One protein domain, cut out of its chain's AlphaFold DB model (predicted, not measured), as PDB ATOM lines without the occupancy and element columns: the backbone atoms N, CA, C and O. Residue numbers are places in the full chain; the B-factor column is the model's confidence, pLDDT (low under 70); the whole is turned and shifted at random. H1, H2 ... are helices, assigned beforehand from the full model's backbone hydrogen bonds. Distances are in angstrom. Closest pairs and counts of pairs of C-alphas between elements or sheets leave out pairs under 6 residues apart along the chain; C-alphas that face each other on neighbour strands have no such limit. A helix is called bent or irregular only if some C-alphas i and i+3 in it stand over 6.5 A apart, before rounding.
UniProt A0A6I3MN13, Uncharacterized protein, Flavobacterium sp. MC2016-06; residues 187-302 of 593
ATOM      1  N   GLU A 187      12.051 -20.742  41.116       74.00
ATOM      2  CA  GLU A 187      11.909 -19.330  41.496       74.00
ATOM      3  C   GLU A 187      11.739 -19.137  43.016       74.00
ATOM      4  O   GLU A 187      12.413 -18.306  43.624       74.00
ATOM      5  N   LYS A 188      10.942 -19.992  43.675       75.94
ATOM      6  CA  LYS A 188      10.754 -19.956  45.136       75.94
ATOM      7  C   LYS A 188      12.050 -20.213  45.919       75.94
ATOM      8  O   LYS A 188      12.223 -19.684  47.011       75.94
ATOM      9  N   LYS A 189      12.953 -21.051  45.399       77.69
ATOM     10  CA  LYS A 189      14.276 -21.281  46.007       77.69
ATOM     11  C   LYS A 189      15.224 -20.116  45.729       77.69
ATOM     12  O   LYS A 189      16.018 -19.785  46.602       77.69
ATOM     13  N   LEU A 190      15.128 -19.509  44.546       82.31
ATOM     14  CA  LEU A 190      15.980 -18.402  44.122       82.31
ATOM     15  C   LEU A 190      15.746 -17.142  44.955       82.31
ATOM     16  O   LEU A 190      16.702 -16.477  45.319       82.31
ATOM     17  N   PHE A 191      14.503 -16.835  45.316       85.19
ATOM     18  CA  PHE A 191      14.208 -15.655  46.133       85.19
ATOM     19  C   PHE A 191      14.024 -15.954  47.623       85.19
ATOM     20  O   PHE A 191      13.520 -15.115  48.356       85.19
ATOM     21  N   ASN A 192      14.434 -17.125  48.115       86.12
ATOM     22  CA  ASN A 192      14.322 -17.401  49.545       86.12
ATOM     23  C   ASN A 192      15.297 -16.542  50.381       86.12
ATOM     24  O   ASN A 192      16.293 -16.003  49.885       86.12
ATOM     25  N   LYS A 193      15.057 -16.485  51.696       83.62
ATOM     26  CA  LYS A 193      15.897 -15.725  52.633       83.62
ATOM     27  C   LYS A 193      17.369 -16.139  52.610       83.62
ATOM     28  O   LYS A 193      18.240 -15.282  52.759       83.62
ATOM     29  N   LYS A 194      17.687 -17.424  52.402       86.12
ATOM     30  CA  LYS A 194      19.082 -17.900  52.325       86.12
ATOM     31  C   LYS A 194      19.813 -17.269  51.140       86.12
ATOM     32  O   LYS A 194      20.901 -16.736  51.318       86.12
ATOM     33  N   PHE A 195      19.221 -17.273  49.953       87.94
ATOM     34  CA  PHE A 195      19.861 -16.715  48.767       87.94
ATOM     35  C   PHE A 195      20.047 -15.198  48.878       87.94
ATOM     36  O   PHE A 195      21.163 -14.703  48.724       87.94
ATOM     37  N   ILE A 196      18.982 -14.473  49.237       87.50
ATOM     38  CA  ILE A 196      19.012 -13.006  49.346       87.50
ATOM     39  C   ILE A 196      19.997 -12.558  50.432       87.50
ATOM     40  O   ILE A 196      20.811 -11.674  50.184       87.50
ATOM     41  N   SER A 197      20.006 -13.209  51.602       83.69
ATOM     42  CA  SER A 197      20.980 -12.888  52.660       83.69
ATOM     43  C   SER A 197      22.422 -13.208  52.265       83.69
ATOM     44  O   SER A 197      23.338 -12.502  52.678       83.69
ATOM     45  N   THR A 198      22.646 -14.235  51.439       87.31
ATOM     46  CA  THR A 198      23.983 -14.531  50.901       87.31
ATOM     47  C   THR A 198      24.458 -13.400  49.996       87.31
ATOM     48  O   THR A 198      25.582 -12.928  50.153       87.31
ATOM     49  N   LEU A 199      23.594 -12.920  49.094       87.81
ATOM     50  CA  LEU A 199      23.895 -11.766  48.247       87.81
ATOM     51  C   LEU A 199      24.133 -10.501  49.078       87.81
ATOM     52  O   LEU A 199      25.132  -9.825  48.845       87.81
ATOM     53  N   ASP A 200      23.295 -10.215  50.081       85.12
ATOM     54  CA  ASP A 200      23.489  -9.067  50.982       85.12
ATOM     55  C   ASP A 200      24.861  -9.112  51.661       85.12
ATOM     56  O   ASP A 200      25.589  -8.126  51.660       85.12
ATOM     57  N   ILE A 201      25.267 -10.270  52.191       83.12
ATOM     58  CA  ILE A 201      26.568 -10.420  52.857       83.12
ATOM     59  C   ILE A 201      27.720 -10.223  51.869       83.12
ATOM     60  O   ILE A 201      28.684  -9.523  52.187       83.12
ATOM     61  N   ILE A 202      27.626 -10.795  50.669       83.44
ATOM     62  CA  ILE A 202      28.665 -10.651  49.644       83.44
ATOM     63  C   ILE A 202      28.806  -9.188  49.210       83.44
ATOM     64  O   ILE A 202      29.931  -8.701  49.110       83.44
ATOM     65  N   ILE A 203      27.688  -8.490  49.008       84.50
ATOM     66  CA  ILE A 203      27.648  -7.103  48.536       84.50
ATOM     67  C   ILE A 203      28.045  -6.113  49.649       84.50
ATOM     68  O   ILE A 203      28.807  -5.178  49.398       84.50
ATOM     69  N   CYS A 204      27.551  -6.304  50.877       74.12
ATOM     70  CA  CYS A 204      27.645  -5.313  51.955       74.12
ATOM     71  C   CYS A 204      28.797  -5.550  52.949       74.12
ATOM     72  O   CYS A 204      29.259  -4.592  53.573       74.12
ATOM     73  N   ASN A 205      29.262  -6.792  53.149       68.25
ATOM     74  CA  ASN A 205      30.206  -7.113  54.235       68.25
ATOM     75  C   ASN A 205      31.649  -7.389  53.785       68.25
ATOM     76  O   ASN A 205      32.553  -7.352  54.626       68.25
ATOM     77  N   LYS A 206      31.916  -7.598  52.491       64.44
ATOM     78  CA  LYS A 206      33.278  -7.840  51.983       64.44
ATOM     79  C   LYS A 206      33.980  -6.536  51.605       64.44
ATOM     80  O   LYS A 206      34.004  -6.136  50.446       64.44
ATOM     81  N   LYS A 207      34.585  -5.871  52.597       56.03
ATOM     82  CA  LYS A 207      35.467  -4.715  52.353       56.03
ATOM     83  C   LYS A 207      36.611  -5.120  51.404       56.03
ATOM     84  O   LYS A 207      37.350  -6.050  51.719       56.03
ATOM     85  N   GLY A 208      36.770  -4.407  50.285       55.69
ATOM     86  CA  GLY A 208      37.925  -4.532  49.382       55.69
ATOM     87  C   GLY A 208      37.791  -5.517  48.213       55.69
ATOM     88  O   GLY A 208      38.804  -5.825  47.594       55.69
ATOM     89  N   ASN A 209      36.588  -6.014  47.892       73.06
ATOM     90  CA  ASN A 209      36.352  -6.815  46.680       73.06
ATOM     91  C   ASN A 209      35.264  -6.186  45.792       73.06
ATOM     92  O   ASN A 209      34.182  -6.747  45.606       73.06
ATOM     93  N   ASP A 210      35.563  -5.000  45.257       80.94
ATOM     94  CA  ASP A 210      34.630  -4.219  44.431       80.94
ATOM     95  C   ASP A 210      34.218  -4.968  43.158       80.94
ATOM     96  O   ASP A 210      33.071  -4.887  42.733       80.94
ATOM     97  N   VAL A 211      35.111  -5.791  42.596       83.94
ATOM     98  CA  VAL A 211      34.811  -6.628  41.423       83.94
ATOM     99  C   VAL A 211      33.693  -7.626  41.728       83.94
ATOM    100  O   VAL A 211      32.741  -7.744  40.955       83.94
ATOM    101  N   LEU A 212      33.775  -8.338  42.858       82.94
ATOM    102  CA  LEU A 212      32.737  -9.290  43.257       82.94
ATOM    103  C   LEU A 212      31.422  -8.576  43.578       82.94
ATOM    104  O   LEU A 212      30.359  -9.064  43.198       82.94
ATOM    105  N   LYS A 213      31.498  -7.409  44.229       87.19
ATOM    106  CA  LYS A 213      30.333  -6.569  44.519       87.19
ATOM    107  C   LYS A 213      29.608  -6.159  43.236       87.19
ATOM    108  O   LYS A 213      28.418  -6.434  43.105       87.19
ATOM    109  N   GLU A 214      30.317  -5.566  42.276       88.69
ATOM    110  CA  GLU A 214      29.748  -5.137  40.991       88.69
ATOM    111  C   GLU A 214      29.163  -6.306  40.197       88.69
ATOM    112  O   GLU A 214      28.099  -6.193  39.574       88.69
ATOM    113  N   LYS A 215      29.817  -7.470  40.263       89.00
ATOM    114  CA  LYS A 215      29.320  -8.699  39.648       89.00
ATOM    115  C   LYS A 215      28.008  -9.166  40.278       89.00
ATOM    116  O   LYS A 215      27.065  -9.479  39.553       89.00
ATOM    117  N   SER A 216      27.919  -9.177  41.608       89.56
ATOM    118  CA  SER A 216      26.692  -9.533  42.327       89.56
ATOM    119  C   SER A 216      25.560  -8.528  42.090       89.56
ATOM    120  O   SER A 216      24.428  -8.952  41.877       89.56
ATOM    121  N   LEU A 217      25.846  -7.222  42.042       91.88
ATOM    122  CA  LEU A 217      24.852  -6.195  41.701       91.88
ATOM    123  C   LEU A 217      24.331  -6.359  40.267       91.88
ATOM    124  O   LEU A 217      23.126  -6.316  40.025       91.88
ATOM    125  N   SER A 218      25.223  -6.632  39.312       93.12
ATOM    126  CA  SER A 218      24.832  -6.890  37.921       93.12
ATOM    127  C   SER A 218      23.972  -8.148  37.795       93.12
ATOM    128  O   SER A 218      22.993  -8.159  37.049       93.12
ATOM    129  N   PHE A 219      24.283  -9.187  38.572       91.88
ATOM    130  CA  PHE A 219      23.450 -10.381  38.659       91.88
ATOM    131  C   PHE A 219      22.059 -10.078  39.234       91.88
ATOM    132  O   PHE A 219      21.065 -10.554  38.692       91.88
ATOM    133  N   CYS A 220      21.953  -9.240  40.269       92.94
ATOM    134  CA  CYS A 220      20.668  -8.787  40.809       92.94
ATOM    135  C   CYS A 220      19.789  -8.100  39.749       92.94
ATOM    136  O   CYS A 220      18.596  -8.389  39.680       92.94
ATOM    137  N   ILE A 221      20.363  -7.245  38.894       95.06
ATOM    138  CA  ILE A 221      19.632  -6.614  37.780       95.06
ATOM    139  C   ILE A 221      19.139  -7.668  36.784       95.06
ATOM    140  O   ILE A 221      17.950  -7.717  36.480       95.06
ATOM    141  N   GLN A 222      20.018  -8.580  36.361       92.69
ATOM    142  CA  GLN A 222      19.664  -9.662  35.433       92.69
ATOM    143  C   GLN A 222      18.559 -10.574  35.990       92.69
ATOM    144  O   GLN A 222      17.721 -11.067  35.236       92.69
ATOM    145  N   LEU A 223      18.528 -10.790  37.309       91.12
ATOM    146  CA  LEU A 223      17.451 -11.520  37.976       91.12
ATOM    147  C   LEU A 223      16.116 -10.781  37.907       91.12
ATOM    148  O   LEU A 223      15.104 -11.425  37.642       91.12
ATOM    149  N   LEU A 224      16.104  -9.468  38.136       91.62
ATOM    150  CA  LEU A 224      14.883  -8.666  38.034       91.62
ATOM    151  C   LEU A 224      14.382  -8.558  36.590       91.62
ATOM    152  O   LEU A 224      13.174  -8.552  36.379       91.62
ATOM    153  N   ASP A 225      15.276  -8.528  35.602       90.81
ATOM    154  CA  ASP A 225      14.893  -8.557  34.185       90.81
ATOM    155  C   ASP A 225      14.290  -9.913  33.789       90.81
ATOM    156  O   ASP A 225      13.275  -9.974  33.092       90.81
ATOM    157  N   LYS A 226      14.894 -11.016  34.253       88.69
ATOM    158  CA  LYS A 226      14.430 -12.384  33.969       88.69
ATOM    159  C   LYS A 226      13.138 -12.733  34.716       88.69
ATOM    160  O   LYS A 226      12.291 -13.437  34.170       88.69
ATOM    161  N   TYR A 227      12.996 -12.255  35.951       88.38
ATOM    162  CA  TYR A 227      11.847 -12.482  36.826       88.38
ATOM    163  C   TYR A 227      11.275 -11.130  37.285       88.38
ATOM    164  O   TYR A 227      11.557 -10.694  38.405       88.38
ATOM    165  N   PRO A 228      10.489 -10.446  36.434       87.88
ATOM    166  CA  PRO A 228      10.021  -9.093  36.710       87.88
ATOM    167  C   PRO A 228       9.021  -9.036  37.864       87.88
ATOM    168  O   PRO A 228       8.259  -9.969  38.123       87.88
ATOM    169  N   ILE A 229       8.982  -7.886  38.536       87.12
ATOM    170  CA  ILE A 229       7.981  -7.598  39.564       87.12
ATOM    171  C   ILE A 229       6.603  -7.469  38.901       87.12
ATOM    172  O   ILE A 229       6.426  -6.688  37.967       87.12
ATOM    173  N   THR A 230       5.612  -8.208  39.406       86.50
ATOM    174  CA  THR A 230       4.240  -8.226  38.873       86.50
ATOM    175  C   THR A 230       3.226  -7.666  39.868       86.50
ATOM    176  O   THR A 230       3.445  -7.662  41.079       86.50
ATOM    177  N   LEU A 231       2.059  -7.244  39.368       81.50
ATOM    178  CA  LEU A 231       0.943  -6.803  40.214       81.50
ATOM    179  C   LEU A 231       0.473  -7.901  41.186       81.50
ATOM    180  O   LEU A 231       0.115  -7.613  42.325       81.50
ATOM    181  N   GLU A 232       0.483  -9.162  40.752       82.81
ATOM    182  CA  GLU A 232       0.116 -10.301  41.597       82.81
ATOM    183  C   GLU A 232       1.071 -10.447  42.787       82.81
ATOM    184  O   GLU A 232       0.616 -10.613  43.921       82.81
ATOM    185  N   LEU A 233       2.381 -10.320  42.544       80.31
ATOM    186  CA  LEU A 233       3.390 -10.324  43.596       80.31
ATOM    187  C   LEU A 233       3.132  -9.195  44.591       80.31
ATOM    188  O   LEU A 233       3.075  -9.467  45.786       80.31
ATOM    189  N   LEU A 234       2.899  -7.970  44.104       75.19
ATOM    190  CA  LEU A 234       2.623  -6.801  44.946       75.19
ATOM    191  C   LEU A 234       1.364  -6.976  45.807       75.19
ATOM    192  O   LEU A 234       1.350  -6.556  46.962       75.19
ATOM    193  N   ASN A 235       0.320  -7.612  45.269       70.94
ATOM    194  CA  ASN A 235      -0.921  -7.884  45.999       70.94
ATOM    195  C   ASN A 235      -0.773  -9.008  47.040       70.94
ATOM    196  O   ASN A 235      -1.465  -8.980  48.056       70.94
ATOM    197  N   LYS A 236       0.102  -9.994  46.795       68.62
ATOM    198  CA  LYS A 236       0.397 -11.099  47.727       68.62
ATOM    199  C   LYS A 236       1.379 -10.697  48.821       68.62
ATOM    200  O   LYS A 236       1.256 -11.136  49.962       68.62
ATOM    201  N   SER A 237       2.372  -9.889  48.472       60.72
ATOM    202  CA  SER A 237       3.302  -9.311  49.427       60.72
ATOM    203  C   SER A 237       2.558  -8.300  50.290       60.72
ATOM    204  O   SER A 237       1.811  -7.468  49.782       60.72
ATOM    205  N   SER A 238       2.785  -8.314  51.595       54.75
ATOM    206  CA  SER A 238       2.197  -7.381  52.562       54.75
ATOM    207  C   SER A 238       2.595  -5.908  52.351       54.75
ATOM    208  O   SER A 238       2.383  -5.097  53.244       54.75
ATOM    209  N   ILE A 239       3.112  -5.506  51.180       52.03
ATOM    210  CA  ILE A 239       3.461  -4.117  50.843       52.03
ATOM    211  C   ILE A 239       2.292  -3.168  51.109       52.03
ATOM    212  O   ILE A 239       2.519  -2.078  51.624       52.03
ATOM    213  N   ARG A 240       1.039  -3.571  50.842       46.09
ATOM    214  CA  ARG A 240      -0.128  -2.736  51.189       46.09
ATOM    215  C   ARG A 240      -0.266  -2.481  52.695       46.09
ATOM    216  O   ARG A 240      -0.749  -1.424  53.073       46.09
ATOM    217  N   ALA A 241       0.188  -3.395  53.554       41.94
ATOM    218  CA  ALA A 241       0.235  -3.181  55.004       41.94
ATOM    219  C   ALA A 241       1.402  -2.263  55.431       41.94
ATOM    220  O   ALA A 241       1.287  -1.565  56.436       41.94
ATOM    221  N   TYR A 242       2.489  -2.208  54.648       45.00
ATOM    222  CA  TYR A 242       3.650  -1.337  54.887       45.00
ATOM    223  C   TYR A 242       3.499   0.088  54.342       45.00
ATOM    224  O   TYR A 242       4.283   0.955  54.717       45.00
ATOM    225  N   GLN A 243       2.467   0.367  53.534       45.16
ATOM    226  CA  GLN A 243       2.185   1.711  53.005       45.16
ATOM    227  C   GLN A 243       2.055   2.792  54.094       45.16
ATOM    228  O   GLN A 243       2.257   3.962  53.786       45.16
ATOM    229  N   ASN A 244       1.782   2.404  55.348       38.66
ATOM    230  CA  ASN A 244       1.502   3.329  56.447       38.66
ATOM    231  C   ASN A 244       2.412   3.190  57.679       38.66
ATOM    232  O   ASN A 244       2.106   3.832  58.683       38.66
ATOM    233  N   ARG A 245       3.452   2.333  57.689       40.03
ATOM    234  CA  ARG A 245       4.191   2.088  58.949       40.03
ATOM    235  C   ARG A 245       5.704   2.261  58.933       40.03
ATOM    236  O   ARG A 245       6.195   2.745  59.938       40.03
ATOM    237  N   GLU A 246       6.433   2.002  57.851       44.50
ATOM    238  CA  GLU A 246       7.883   2.277  57.797       44.50
ATOM    239  C   GLU A 246       8.336   2.502  56.346       44.50
ATOM    240  O   GLU A 246       7.680   2.011  55.423       44.50
ATOM    241  N   PRO A 247       9.421   3.264  56.083       50.81
ATOM    242  CA  PRO A 247       9.949   3.390  54.736       50.81
ATOM    243  C   PRO A 247      10.344   1.990  54.269       50.81
ATOM    244  O   PRO A 247      10.969   1.247  55.019       50.81
ATOM    245  N   PHE A 248      10.088   1.658  53.005       48.50
ATOM    246  CA  PHE A 248      10.553   0.422  52.342       48.50
ATOM    247  C   PHE A 248      12.072   0.162  52.487       48.50
ATOM    248  O   PHE A 248      12.572  -0.903  52.145       48.50
ATOM    249  N   LEU A 249      12.799   1.170  52.976       48.44
ATOM    250  CA  LEU A 249      14.222   1.211  53.281       48.44
ATOM    251  C   LEU A 249      14.607   0.642  54.660       48.44
ATOM    252  O   LEU A 249      15.802   0.488  54.879       48.44
ATOM    253  N   LEU A 250      13.667   0.368  55.578       42.34
ATOM    254  CA  LEU A 250      14.002   0.040  56.978       42.34
ATOM    255  C   LEU A 250      13.766  -1.414  57.414       42.34
ATOM    256  O   LEU A 250      14.217  -1.791  58.489       42.34
ATOM    257  N   GLY A 251      13.158  -2.273  56.597       51.22
ATOM    258  CA  GLY A 251      13.015  -3.669  57.003       51.22
ATOM    259  C   GLY A 251      12.228  -4.502  56.015       51.22
ATOM    260  O   GLY A 251      11.024  -4.329  55.850       51.22
ATOM    261  N   GLY A 252      12.908  -5.431  55.355       52.41
ATOM    262  CA  GLY A 252      12.272  -6.308  54.392       52.41
ATOM    263  C   GLY A 252      13.004  -7.626  54.272       52.41
ATOM    264  O   GLY A 252      13.827  -7.788  53.377       52.41
ATOM    265  N   ASP A 253      12.645  -8.597  55.113       59.78
ATOM    266  CA  ASP A 253      12.861 -10.026  54.845       59.78
ATOM    267  C   ASP A 253      11.957 -10.468  53.667       59.78
ATOM    268  O   ASP A 253      11.136 -11.381  53.770       59.78
ATOM    269  N   PHE A 254      12.035  -9.761  52.536       71.12
ATOM    270  CA  PHE A 254      11.251 -10.066  51.351       71.12
ATOM    271  C   PHE A 254      11.863 -11.284  50.673       71.12
ATOM    272  O   PHE A 254      12.865 -11.180  49.973       71.12
ATOM    273  N   GLU A 255      11.228 -12.440  50.846       80.12
ATOM    274  CA  GLU A 255      11.584 -13.676  50.143       80.12
ATOM    275  C   GLU A 255      11.040 -13.686  48.696       80.12
ATOM    276  O   GLU A 255      10.351 -14.614  48.268       80.12
ATOM    277  N   ASN A 256      11.270 -12.591  47.965       84.50
ATOM    278  CA  ASN A 256      10.842 -12.372  46.583       84.50
ATOM    279  C   ASN A 256      11.721 -11.296  45.899       84.50
ATOM    280  O   ASN A 256      12.688 -10.790  46.470       84.50
ATOM    281  N   GLN A 257      11.366 -10.921  44.672       87.75
ATOM    282  CA  GLN A 257      12.027  -9.919  43.830       87.75
ATOM    283  C   GLN A 257      12.250  -8.570  44.536       87.75
ATOM    284  O   GLN A 257      13.233  -7.881  44.270       87.75
ATOM    285  N   LEU A 258      11.377  -8.185  45.467       85.06
ATOM    286  CA  LEU A 258      11.505  -6.933  46.216       85.06
ATOM    287  C   LEU A 258      12.696  -6.960  47.169       85.06
ATOM    288  O   LEU A 258      13.267  -5.909  47.436       85.06
ATOM    289  N   GLY A 259      13.102  -8.142  47.641       84.62
ATOM    290  CA  GLY A 259      14.329  -8.301  48.413       84.62
ATOM    291  C   GLY A 259      15.555  -7.972  47.567       84.62
ATOM    292  O   GLY A 259      16.433  -7.248  48.022       84.62
ATOM    293  N   ILE A 260      15.577  -8.387  46.296       89.50
ATOM    294  CA  ILE A 260      16.637  -7.998  45.352       89.50
ATOM    295  C   ILE A 260      16.603  -6.493  45.062       89.50
ATOM    296  O   ILE A 260      17.647  -5.839  45.098       89.50
ATOM    297  N   LEU A 261      15.417  -5.921  44.833       88.38
ATOM    298  CA  LEU A 261      15.267  -4.476  44.645       88.38
ATOM    299  C   LEU A 261      15.769  -3.692  45.871       88.38
ATOM    300  O   LEU A 261      16.474  -2.696  45.718       88.38
ATOM    301  N   TYR A 262      15.463  -4.164  47.082       85.06
ATOM    302  CA  TYR A 262      15.955  -3.586  48.330       85.06
ATOM    303  C   TYR A 262      17.486  -3.622  48.418       85.06
ATOM    304  O   TYR A 262      18.091  -2.604  48.753       85.06
ATOM    305  N   LEU A 263      18.133  -4.739  48.050       85.56
ATOM    306  CA  LEU A 263      19.600  -4.827  48.017       85.56
ATOM    307  C   LEU A 263      20.222  -3.781  47.090       85.56
ATOM    308  O   LEU A 263      21.210  -3.141  47.460       85.56
ATOM    309  N   LEU A 264      19.634  -3.572  45.911       89.25
ATOM    310  CA  LEU A 264      20.102  -2.571  44.955       89.25
ATOM    311  C   LEU A 264      19.896  -1.138  45.483       89.25
ATOM    312  O   LEU A 264      20.806  -0.313  45.394       89.25
ATOM    313  N   ILE A 265      18.747  -0.854  46.116       85.75
ATOM    314  CA  ILE A 265      18.472   0.438  46.767       85.75
ATOM    315  C   ILE A 265      19.472   0.713  47.900       85.75
ATOM    316  O   ILE A 265      20.014   1.818  47.993       85.75
ATOM    317  N   LYS A 266      19.716  -0.278  48.766       81.38
ATOM    318  CA  LYS A 266      20.672  -0.213  49.886       81.38
ATOM    319  C   LYS A 266      22.090   0.093  49.394       81.38
ATOM    320  O   LYS A 266      22.825   0.812  50.066       81.38
ATOM    321  N   ASN A 267      22.442  -0.394  48.204       84.00
ATOM    322  CA  ASN A 267      23.755  -0.210  47.581       84.00
ATOM    323  C   ASN A 267      23.859   0.968  46.605       84.00
ATOM    324  O   ASN A 267      24.932   1.187  46.052       84.00
ATOM    325  N   ASN A 268      22.793   1.756  46.451       84.56
ATOM    326  CA  ASN A 268      22.745   2.955  45.605       84.56
ATOM    327  C   ASN A 268      23.035   2.685  44.128       84.56
ATOM    328  O   ASN A 268      23.625   3.516  43.441       84.56
ATOM    329  N   ASP A 269      22.584   1.539  43.630       89.62
ATOM    330  CA  ASP A 269      22.701   1.210  42.217       89.62
ATOM    331  C   ASP A 269      21.673   2.005  41.395       89.62
ATOM    332  O   ASP A 269      20.470   1.814  41.549       89.62
ATOM    333  N   GLN A 270      22.124   2.903  40.513       91.25
ATOM    334  CA  GLN A 270      21.229   3.732  39.689       91.25
ATOM    335  C   GLN A 270      20.390   2.916  38.695       91.25
ATOM    336  O   GLN A 270      19.324   3.366  38.271       91.25
ATOM    337  N   ARG A 271      20.799   1.686  38.355       94.31
ATOM    338  CA  ARG A 271      20.062   0.822  37.419       94.31
ATOM    339  C   ARG A 271      18.691   0.398  37.953       94.31
ATOM    340  O   ARG A 271      17.921  -0.204  37.212       94.31
ATOM    341  N   ILE A 272      18.342   0.730  39.202       91.56
ATOM    342  CA  ILE A 272      17.012   0.453  39.756       91.56
ATOM    343  C   ILE A 272      15.891   1.334  39.191       91.56
ATOM    344  O   ILE A 272      14.718   0.983  39.326       91.56
ATOM    345  N   ILE A 273      16.218   2.492  38.609       92.88
ATOM    346  CA  ILE A 273      15.236   3.522  38.224       92.88
ATOM    347  C   ILE A 273      14.103   2.965  37.335       92.88
ATOM    348  O   ILE A 273      12.936   3.252  37.624       92.88
ATOM    349  N   PRO A 274      14.369   2.133  36.302       93.50
ATOM    350  CA  PRO A 274      13.308   1.522  35.501       93.50
ATOM    351  C   PRO A 274      12.343   0.661  36.327       93.50
ATOM    352  O   PRO A 274      11.134   0.696  36.093       93.50
ATOM    353  N   PHE A 275      12.849  -0.058  37.332       91.25
ATOM    354  CA  PHE A 275      12.039  -0.895  38.217       91.25
ATOM    355  C   PHE A 275      11.198  -0.054  39.187       91.25
ATOM    356  O   PHE A 275      10.043  -0.391  39.437       91.25
ATOM    357  N   LEU A 276      11.715   1.080  39.672       88.56
ATOM    358  CA  LEU A 276      10.925   2.034  40.463       88.56
ATOM    359  C   LEU A 276       9.766   2.626  39.646       88.56
ATOM    360  O   LEU A 276       8.626   2.650  40.112       88.56
ATOM    361  N   LYS A 277      10.030   3.027  38.395       89.88
ATOM    362  CA  LYS A 277       8.998   3.508  37.458       89.88
ATOM    363  C   LYS A 277       7.966   2.419  37.143       89.88
ATOM    364  O   LYS A 277       6.780   2.714  37.003       89.88
ATOM    365  N   LEU A 278       8.390   1.155  37.051       89.06
ATOM    366  CA  LEU A 278       7.483   0.014  36.904       89.06
ATOM    367  C   LEU A 278       6.564  -0.136  38.126       89.06
ATOM    368  O   LEU A 278       5.359  -0.290  37.946       89.06
ATOM    369  N   LEU A 279       7.091  -0.043  39.350       85.38
ATOM    370  CA  LEU A 279       6.279  -0.130  40.571       85.38
ATOM    371  C   LEU A 279       5.181   0.943  40.629       85.38
ATOM    372  O   LEU A 279       4.041   0.622  40.968       85.38
ATOM    373  N   GLN A 280       5.488   2.187  40.243       81.06
ATOM    374  CA  GLN A 280       4.477   3.247  40.139       81.06
ATOM    375  C   GLN A 280       3.388   2.900  39.116       81.06
ATOM    376  O   GLN A 280       2.198   3.000  39.414       81.06
ATOM    377  N   LYS A 281       3.779   2.419  37.924       84.31
ATOM    378  CA  LYS A 281       2.832   1.983  36.879       84.31
ATOM    379  C   LYS A 281       1.934   0.832  37.339       84.31
ATOM    380  O   LYS A 281       0.773   0.776  36.947       84.31
ATOM    381  N   LEU A 282       2.451  -0.065  38.178       81.00
ATOM    382  CA  LEU A 282       1.700  -1.182  38.758       81.00
ATOM    383  C   LEU A 282       0.763  -0.757  39.907       81.00
ATOM    384  O   LEU A 282       0.141  -1.609  40.536       81.00
ATOM    385  N   GLY A 283       0.607   0.542  40.173       69.31
ATOM    386  CA  GLY A 283      -0.418   1.059  41.080       69.31
ATOM    387  C   GLY A 283       0.034   1.248  42.525       69.31
ATOM    388  O   GLY A 283      -0.814   1.442  43.401       69.31
ATOM    389  N   VAL A 284       1.345   1.239  42.798       68.25
ATOM    390  CA  VAL A 284       1.872   1.789  44.054       68.25
ATOM    391  C   VAL A 284       1.788   3.317  43.943       68.25
ATOM    392  O   VAL A 284       2.673   3.956  43.382       68.25
ATOM    393  N   LYS A 285       0.652   3.883  44.374       60.78
ATOM    394  CA  LYS A 285       0.344   5.322  44.263       60.78
ATOM    395  C   LYS A 285       1.347   6.183  45.035       60.78
ATOM    396  O   LYS A 285       1.885   5.706  46.030       60.78
ATOM    397  N   ASP A 286       1.511   7.430  44.578       61.25
ATOM    398  CA  ASP A 286       2.372   8.510  45.093       61.25
ATOM    399  C   ASP A 286       2.486   8.551  46.619       61.25
ATOM    400  O   ASP A 286       1.820   9.326  47.310       61.25
ATOM    401  N   ASN A 287       3.367   7.713  47.158       73.06
ATOM    402  CA  ASN A 287       3.844   7.865  48.510       73.06
ATOM    403  C   ASN A 287       5.123   8.705  48.456       73.06
ATOM    404  O   ASN A 287       5.912   8.654  47.514       73.06
ATOM    405  N   ILE A 288       5.340   9.475  49.510       79.38
ATOM    406  CA  ILE A 288       6.554  10.264  49.732       79.38
ATOM    407  C   ILE A 288       7.857   9.430  49.650       79.38
ATOM    408  O   ILE A 288       8.949   9.966  49.487       79.38
ATOM    409  N   GLN A 289       7.756   8.099  49.683       80.50
ATOM    410  CA  GLN A 289       8.866   7.187  49.422       80.50
ATOM    411  C   GLN A 289       9.383   7.269  47.988       80.50
ATOM    412  O   GLN A 289      10.593   7.218  47.797       80.50
ATOM    413  N   PHE A 290       8.508   7.336  46.978       85.56
ATOM    414  CA  PHE A 290       8.969   7.478  45.597       85.56
ATOM    415  C   PHE A 290       9.627   8.833  45.390       85.56
ATOM    416  O   PHE A 290      10.678   8.872  44.761       85.56
ATOM    417  N   ASP A 291       9.097   9.892  46.007       87.88
ATOM    418  CA  ASP A 291       9.753  11.202  46.028       87.88
ATOM    419  C   ASP A 291      11.172  11.085  46.604       87.88
ATOM    420  O   ASP A 291      12.137  11.525  45.983       87.88
ATOM    421  N   PHE A 292      11.328  10.407  47.748       87.81
ATOM    422  CA  PHE A 292      12.641  10.160  48.344       87.81
ATOM    423  C   PHE A 292      13.554   9.332  47.438       87.81
ATOM    424  O   PHE A 292      14.723   9.666  47.277       87.81
ATOM    425  N   LEU A 293      13.053   8.236  46.863       88.06
ATOM    426  CA  LEU A 293      13.854   7.343  46.028       88.06
ATOM    427  C   LEU A 293      14.286   8.049  44.740       88.06
ATOM    428  O   LEU A 293      15.466   8.017  44.409       88.06
ATOM    429  N   PHE A 294      13.390   8.742  44.042       91.25
ATOM    430  CA  PHE A 294      13.766   9.510  42.856       91.25
ATOM    431  C   PHE A 294      14.713  10.659  43.188       91.25
ATOM    432  O   PHE A 294      15.663  10.872  42.441       91.25
ATOM    433  N   TRP A 295      14.550  11.323  44.332       91.44
ATOM    434  CA  TRP A 295      15.524  12.305  44.802       91.44
ATOM    435  C   TRP A 295      16.895  11.663  45.077       91.44
ATOM    436  O   TRP A 295      17.936  12.132  44.606       91.44
ATOM    437  N   LYS A 296      16.913  10.532  45.790       89.50
ATOM    438  CA  LYS A 296      18.122   9.756  46.110       89.50
ATOM    439  C   LYS A 296      18.857   9.303  44.848       89.50
ATOM    440  O   LYS A 296      20.085   9.343  44.835       89.50
ATOM    441  N   PHE A 297      18.136   8.920  43.801       90.94
ATOM    442  CA  PHE A 297      18.698   8.461  42.528       90.94
ATOM    443  C   PHE A 297      18.779   9.547  41.453       90.94
ATOM    444  O   PHE A 297      18.994   9.228  40.291       90.94
ATOM    445  N   ASP A 298      18.684  10.818  41.850       90.12
ATOM    446  CA  ASP A 298      18.907  11.983  40.991       90.12
ATOM    447  C   ASP A 298      17.901  12.157  39.831       90.12
ATOM    448  O   ASP A 298      18.168  12.908  38.896       90.12
ATOM    449  N   GLU A 299      16.726  11.532  39.920       92.94
ATOM    450  CA  GLU A 299      15.643  11.621  38.928       92.94
ATOM    451  C   GLU A 299      14.717  12.830  39.151       92.94
ATOM    452  O   GLU A 299      14.259  13.429  38.182       92.94
ATOM    453  N   ASP A 300      14.461  13.222  40.406       90.44
ATOM    454  CA  ASP A 300      13.714  14.445  40.750       90.44
ATOM    455  C   ASP A 300      14.387  15.174  41.921       90.44
ATOM    456  O   ASP A 300      14.285  14.773  43.080       90.44
ATOM    457  N   LYS A 301      15.092  16.264  41.604       86.88
ATOM    458  CA  LYS A 301      15.789  17.123  42.577       86.88
ATOM    459  C   LYS A 301      15.065  18.445  42.829       86.88
ATOM    460  O   LYS A 301      15.699  19.411  43.248       86.88
ATOM    461  N   SER A 302      13.771  18.531  42.526       92.31
ATOM    462  CA  SER A 302      13.030  19.776  42.700       92.31
ATOM    463  C   SER A 302      13.026  20.239  44.162       92.31
ATOM    464  O   SER A 302      12.928  19.442  45.099       92.31
TER     465      SER A 302
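This is residues 187 to 302 of the 593 residues of an uncharacterized protein of Flavobacterium sp. MC2016-06 (UniProt A0A6I3MN13). The longest helix, H3, forms a hairpin with H2, and this hairpin packs on H6, which sits in the middle of the domain. H7 meets H6 near the tight link between them, at Leu 264 and Ile 272, and makes a corner with it, with H8 near H7, while the short helices H4 and H5 lie at the end far from the hairpin's turn and a loop of residues 243 to 256 leads from H5 to H6. Residues 206 to 211, of which 210 and 211 belong to H3, stick out at the hairpin's turn. The printed part has 116 residues with eight named helices, H1 to H8 in chain order, and no named strand; the class is all helix. It is compact, with a radius of gyration of the C-alphas of 14.0 A and spans of 37 by 36 by 26 A.

H3, residues 210 to 226, is 24.2 A long and begins with C-alpha 210 at (34.630, -4.219, 44.431). H2 is residues 193 to 205, 16.8 A, and H1 is residues 187 to 190, with C-alpha 187 at (11.909, -19.330, 41.496). H4 is residues 231 to 236, H5 residues 239 to 242. H6, residues 257 to 266, is 14.3 A long. H7, residues 270 to 281, is 18.7 A long and irregular: C-alphas 271 and 274 are 7.1 A apart. H8, residues 288 to 296, is 12.1 A long and ends with C-alpha 296 at (18.122, 9.756, 46.110).

H2, H3 and H6 form an up and down bundle, each helix running against the one before. In the hairpin of H2 and H3, residues 199 to 203 of H2 touch residues 212 to 217 of H3; the closest C-alphas are those of Ile 203 and Lys 213, 4.9 A, at a tilt of 35.1 degrees, only just steep. H6 is the hub. It touches H3, opposite ways, the closest C-alphas being those of Cys 220 and Ile 260, 6.1 A. H2 and H6 only just touch, with 3 pairs of C-alphas within 8 A, closest Asp 200 and Leu 263 at 6.5 A, at a shallow tilt of 13 degrees, the same way. H7 only just touches H6, with 3 such pairs, closest Leu 264 and Ile 272 at 6.8 A, at a steep tilt of 47 degrees. H8 is close to but not clearly touching H7, the closest C-alphas being Ile 273 and Phe 294, 7.7 A. H1 and H2, and H4 and H5, are likewise close but not clearly touching, at 7.7 A and 7.9 A. Every O i to N i+4 pair is within hydrogen-bond range in H2, H3, H4, H6 and H8, and 6 of 8 in H7; H1 and H5 are too short for such a pair.

The C-alphas farthest apart, those of Lys 189 and Ser 302, are 41.2 A apart. The printed part has no cut, and the link from H5 to H6 is long, with 14 residues. The mean pLDDT of the printed part is 78.7; it is under 70 in residues 205 to 208, 236 to 253 and 283 to 286 of this model.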